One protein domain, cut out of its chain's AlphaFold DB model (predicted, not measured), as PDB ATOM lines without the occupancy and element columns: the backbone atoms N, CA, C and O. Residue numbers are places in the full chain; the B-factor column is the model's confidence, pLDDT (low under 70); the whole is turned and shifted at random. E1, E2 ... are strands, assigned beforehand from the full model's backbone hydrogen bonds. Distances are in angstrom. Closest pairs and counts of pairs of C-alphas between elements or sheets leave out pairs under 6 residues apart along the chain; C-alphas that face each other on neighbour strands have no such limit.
ATOM      1  N   VAL A   2     -44.846  -2.907  23.094       95.00
ATOM      2  CA  VAL A   2     -43.474  -2.996  23.615       95.00
ATOM      3  C   VAL A   2     -42.798  -1.670  23.306       95.00
ATOM      4  O   VAL A   2     -42.912  -1.186  22.183       95.00
ATOM      5  N   THR A   3     -42.124  -1.087  24.294       97.06
ATOM      6  CA  THR A   3     -41.428   0.194  24.141       97.06
ATOM      7  C   THR A   3     -39.924  -0.043  24.082       97.06
ATOM      8  O   THR A   3     -39.376  -0.802  24.884       97.06
ATOM      9  N   ILE A   4     -39.266   0.619  23.134       98.12
ATOM     10  CA  ILE A   4     -37.812   0.658  22.997       98.12
ATOM     11  C   ILE A   4     -37.392   2.116  23.166       98.12
ATOM     12  O   ILE A   4     -37.889   2.989  22.456       98.12
ATOM     13  N   HIS A   5     -36.493   2.381  24.111       98.19
ATOM     14  CA  HIS A   5     -35.952   3.719  24.341       98.19
ATOM     15  C   HIS A   5     -34.553   3.806  23.749       98.19
ATOM     16  O   HIS A   5     -33.653   3.127  24.234       98.19
ATOM     17  N   ALA A   6     -34.368   4.634  22.723       98.12
ATOM     18  CA  ALA A   6     -33.070   4.865  22.097       98.12
ATOM     19  C   ALA A   6     -32.498   6.236  22.479       98.12
ATOM     20  O   ALA A   6     -33.240   7.206  22.648       98.12
ATOM     21  N   ARG A   7     -31.173   6.321  22.593       98.50
ATOM     22  CA  ARG A   7     -30.431   7.557  22.840       98.50
ATOM     23  C   ARG A   7     -29.250   7.652  21.882       98.50
ATOM     24  O   ARG A   7     -28.450   6.724  21.788       98.50
ATOM     25  N   TYR A   8     -29.132   8.798  21.216       98.31
ATOM     26  CA  TYR A   8     -27.950   9.152  20.439       98.31
ATOM     27  C   TYR A   8     -26.793   9.511  21.375       98.31
ATOM     28  O   TYR A   8     -26.981  10.290  22.309       98.31
ATOM     29  N   GLN A   9     -25.619   8.937  21.127       97.62
ATOM     30  CA  GLN A   9     -24.435   9.087  21.976       97.62
ATOM     31  C   GLN A   9     -23.374  10.018  21.372       97.62
ATOM     32  O   GLN A   9     -22.345  10.245  22.000       97.62
ATOM     33  N   GLY A  10     -23.608  10.562  20.173       96.31
ATOM     34  CA  GLY A  10     -22.549  11.182  19.374       96.31
ATOM     35  C   GLY A  10     -21.864  10.165  18.459       96.31
ATOM     36  O   GLY A  10     -22.144   8.968  18.526       96.31
ATOM     37  N   ASP A  11     -20.996  10.654  17.573       95.75
ATOM     38  CA  ASP A  11     -20.180   9.838  16.661       95.75
ATOM     39  C   ASP A  11     -20.967   8.781  15.877       95.75
ATOM     40  O   ASP A  11     -20.509   7.652  15.708       95.75
ATOM     41  N   LEU A  12     -22.183   9.135  15.443       96.81
ATOM     42  CA  LEU A  12     -23.079   8.253  14.688       96.81
ATOM     43  C   LEU A  12     -23.443   6.945  15.427       96.81
ATOM     44  O   LEU A  12     -23.846   5.963  14.804       96.81
ATOM     45  N   CYS A  13     -23.367   6.960  16.761       97.69
ATOM     46  CA  CYS A  13     -23.654   5.832  17.641       97.69
ATOM     47  C   CYS A  13     -24.931   6.052  18.459       97.69
ATOM     48  O   CYS A  13     -25.210   7.154  18.941       97.69
ATOM     49  N   CYS A  14     -25.703   4.985  18.654       98.25
ATOM     50  CA  CYS A  14     -26.884   4.978  19.514       98.25
ATOM     51  C   CYS A  14     -26.856   3.789  20.474       98.25
ATOM     52  O   CYS A  14     -26.418   2.703  20.101       98.25
ATOM     53  N   THR A  15     -27.428   3.966  21.662       98.25
ATOM     54  CA  THR A  15     -27.820   2.858  22.547       98.25
ATOM     55  C   THR A  15     -29.337   2.750  22.594       98.25
ATOM     56  O   THR A  15     -30.035   3.758  22.468       98.25
ATOM     57  N   ALA A  16     -29.866   1.544  22.772       98.38
ATOM     58  CA  ALA A  16     -31.288   1.311  22.967       98.38
ATOM     59  C   ALA A  16     -31.544   0.303  24.087       98.38
ATOM     60  O   ALA A  16     -30.827  -0.686  24.213       98.38
ATOM     61  N   VAL A  17     -32.589   0.558  24.877       98.50
ATOM     62  CA  VAL A  17     -33.019  -0.277  26.004       98.50
ATOM     63  C   VAL A  17     -34.405  -0.845  25.712       98.50
ATOM     64  O   VAL A  17     -35.354  -0.104  25.433       98.50
ATOM     65  N   HIS A  18     -34.529  -2.168  25.784       98.19
ATOM     66  CA  HIS A  18     -35.802  -2.871  25.681       98.19
ATOM     67  C   HIS A  18     -36.570  -2.757  27.004       98.19
ATOM     68  O   HIS A  18     -36.131  -3.290  28.021       98.19
ATOM     69  N   GLY A  19     -37.730  -2.091  26.999       98.12
ATOM     70  CA  GLY A  19     -38.476  -1.772  28.223       98.12
ATOM     71  C   GLY A  19     -38.792  -2.982  29.121       98.12
ATOM     72  O   GLY A  19     -38.474  -2.935  30.306       98.12
ATOM     73  N   PRO A  20     -39.369  -4.079  28.594       97.44
ATOM     74  CA  PRO A  20     -39.737  -5.234  29.415       97.44
ATOM     75  C   PRO A  20     -38.570  -6.009  30.036       97.44
ATOM     76  O   PRO A  20     -38.722  -6.534  31.134       97.44
ATOM     77  N   SER A  21     -37.436  -6.141  29.336       97.94
ATOM     78  CA  SER A  21     -36.326  -7.000  29.790       97.94
ATOM     79  C   SER A  21     -35.097  -6.232  30.267       97.94
ATOM     80  O   SER A  21     -34.126  -6.867  30.663       97.94
ATOM     81  N   ALA A  22     -35.103  -4.900  30.147       97.94
ATOM     82  CA  ALA A  22     -33.947  -4.027  30.349       97.94
ATOM     83  C   ALA A  22     -32.705  -4.407  29.515       97.94
ATOM     84  O   ALA A  22     -31.603  -3.957  29.808       97.94
ATOM     85  N   ALA A  23     -32.866  -5.229  28.471       98.06
ATOM     86  CA  ALA A  23     -31.755  -5.602  27.606       98.06
ATOM     87  C   ALA A  23     -31.302  -4.385  26.799       98.06
ATOM     88  O   ALA A  23     -32.135  -3.636  26.279       98.06
ATOM     89  N   GLU A  24     -29.991  -4.224  26.675       97.69
ATOM     90  CA  GLU A  24     -29.382  -3.118  25.949       97.69
ATOM     91  C   GLU A  24     -28.780  -3.593  24.631       97.69
ATOM     92  O   GLU A  24     -28.275  -4.713  24.518       97.69
ATOM     93  N   LEU A  25     -28.821  -2.723  23.630       97.62
ATOM     94  CA  LEU A  25     -28.132  -2.914  22.362       97.62
ATOM     95  C   LEU A  25     -27.523  -1.592  21.902       97.62
ATOM     96  O   LEU A  25     -28.089  -0.523  22.133       97.62
ATOM     97  N   SER A  26     -26.402  -1.677  21.194       98.19
ATOM     98  CA  SER A  26     -25.759  -0.521  20.571       98.19
ATOM     99  C   SER A  26     -25.797  -0.647  19.057       98.19
ATOM    100  O   SER A  26     -25.702  -1.749  18.513       98.19
ATOM    101  N   THR A  27     -25.907   0.494  18.383       98.12
ATOM    102  CA  THR A  27     -25.737   0.593  16.933       98.12
ATOM    103  C   THR A  27     -24.731   1.661  16.582       98.12
ATOM    104  O   THR A  27     -24.588   2.640  17.311       98.12
ATOM    105  N   ASP A  28     -24.059   1.475  15.457       97.00
ATOM    106  CA  ASP A  28     -23.098   2.432  14.930       97.00
ATOM    107  C   ASP A  28     -23.313   2.582  13.427       97.00
ATOM    108  O   ASP A  28     -23.696   1.624  12.747       97.00
ATOM    109  N   ALA A  29     -23.054   3.764  12.880       93.62
ATOM    110  CA  ALA A  29     -22.946   3.862  11.434       93.62
ATOM    111  C   ALA A  29     -21.768   2.984  10.954       93.62
ATOM    112  O   ALA A  29     -20.742   2.861  11.639       93.62
ATOM    113  N   PRO A  30     -21.901   2.320   9.799       89.31
ATOM    114  CA  PRO A  30     -20.835   1.483   9.281       89.31
ATOM    115  C   PRO A  30     -19.724   2.347   8.657       89.31
ATOM    116  O   PRO A  30     -19.939   3.511   8.312       89.31
ATOM    117  N   LYS A  31     -18.524   1.773   8.501       88.19
ATOM    118  CA  LYS A  31     -17.337   2.494   7.994       88.19
ATOM    119  C   LYS A  31     -17.489   3.007   6.561       88.19
ATOM    120  O   LYS A  31     -16.863   3.995   6.198       88.19
ATOM    121  N   ASP A  32     -18.321   2.355   5.753       83.81
ATOM    122  CA  ASP A  32     -18.673   2.785   4.393       83.81
ATOM    123  C   ASP A  32     -19.640   3.982   4.372       83.81
ATOM    124  O   ASP A  32     -19.970   4.479   3.299       83.81
ATOM    125  N   ASN A  33     -20.118   4.438   5.535       85.06
ATOM    126  CA  ASN A  33     -21.071   5.534   5.668       85.06
ATOM    127  C   ASN A  33     -20.769   6.378   6.919       85.06
ATOM    128  O   ASN A  33     -21.587   6.453   7.837       85.06
ATOM    129  N   GLU A  34     -19.575   6.980   6.938       89.00
ATOM    130  CA  GLU A  34     -19.089   7.973   7.922       89.00
ATOM    131  C   GLU A  34     -18.897   7.474   9.365       89.00
ATOM    132  O   GLU A  34     -18.366   8.204  10.200       89.00
ATOM    133  N   GLY A  35     -19.300   6.244   9.681       89.75
ATOM    134  CA  GLY A  35     -19.243   5.721  11.040       89.75
ATOM    135  C   GLY A  35     -17.968   4.965  11.384       89.75
ATOM    136  O   GLY A  35     -17.091   4.718  10.555       89.75
ATOM    137  N   LEU A  36     -17.880   4.546  12.646       90.94
ATOM    138  CA  LEU A  36     -16.729   3.804  13.161       90.94
ATOM    139  C   LEU A  36     -16.899   2.283  13.026       90.94
ATOM    140  O   LEU A  36     -15.913   1.544  13.125       90.94
ATOM    141  N   GLY A  37     -18.123   1.807  12.765       92.50
ATOM    142  CA  GLY A  37     -18.436   0.388  12.594       92.50
ATOM    143  C   GLY A  37     -18.081  -0.464  13.812       92.50
ATOM    144  O   GLY A  37     -17.577  -1.575  13.649       92.50
ATOM    145  N   ARG A  38     -18.279   0.063  15.029       93.81
ATOM    146  CA  ARG A  38     -17.982  -0.647  16.290       93.81
ATOM    147  C   ARG A  38     -19.063  -1.661  16.666       93.81
ATOM    148  O   ARG A  38     -18.779  -2.636  17.356       93.81
ATOM    149  N   TYR A  39     -20.292  -1.412  16.221       96.56
ATOM    150  CA  TYR A  39     -21.477  -2.220  16.495       96.56
ATOM    151  C   TYR A  39     -22.247  -2.494  15.199       96.56
ATOM    152  O   TYR A  39     -21.889  -1.996  14.132       96.56
ATOM    153  N   TYR A  40     -23.331  -3.265  15.304       96.38
ATOM    154  CA  TYR A  40     -24.292  -3.440  14.218       96.38
ATOM    155  C   TYR A  40     -24.785  -2.078  13.718       96.38
ATOM    156  O   TYR A  40     -25.150  -1.215  14.516       96.38
ATOM    157  N   SER A  41     -24.877  -1.884  12.407       97.19
ATOM    158  CA  SER A  41     -25.665  -0.768  11.885       97.19
ATOM    159  C   SER A  41     -27.159  -1.023  12.097       97.19
ATOM    160  O   SER A  41     -27.584  -2.181  12.175       97.19
TER     161      SER A  41
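AT A GLANCE: This is residues 2 to 41 of the 134 residues of the protein "OsmC family peroxiredoxin" of bacterium (UniProt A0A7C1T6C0). Three antiparallel strands lie side by side in one small sheet, a narrow slab folded from two hairpins in a row, E1 with E2 and E2 with E3. Beyond the end of E3 the unnamed residues 29 to 41 run out past the sheet and fold back toward it as a loop, which lengthens the whole into a rod. The printed part has 40 residues with three named strands, E1, E2 and E3 along the chain and in the same order across the sheet, and no named helix; the class is all strand, though under half of the residues, 18 of 40, are in named elements. It is only just loose, close to compact, with a radius of gyration of the C-alphas of 11.0 A and spans of 33 by 15 by 12 A.

HOW THE PARTS SIT: E1, residues 4 to 10, and E2, residues 13 to 18, form a hairpin, antiparallel at 160 degrees between their directions. The C-alphas of Ala 6 and Ala 16 face each other at 4.1 A, and N 7 and O 15 are within hydrogen-bond range at 2.8 A. E2 forms a second hairpin with E3, residues 24 to 28, antiparallel at 157 degrees. Here the C-alphas of Thr 15 and Ser 26 face each other at 4.4 A, and N 16 and O 25 are within hydrogen-bond range at 2.8 A. The three strands make a meander, each the antiparallel neighbour of the one before, with E1 and E3 as edge strands and E2 as the inner one.

IN THESE COORDINATES: E1 begins at C-alpha 4, at (-37.812, 0.658, 22.997), and is 18.9 A long. E2 is 17.0 A long and begins at C-alpha 13, at (-23.654, 5.832, 17.641). E3 is 13.8 A long and ends at C-alpha 28, at (-23.098, 2.432, 14.930).

THE WHOLE: The two C-alphas farthest apart, those of Pro 20 and Asp 32, are 33.7 A from each other. The printed part has no cut, and both links between strands are tight. The mean pLDDT of the printed part is 95.6, and no printed residue is under 70.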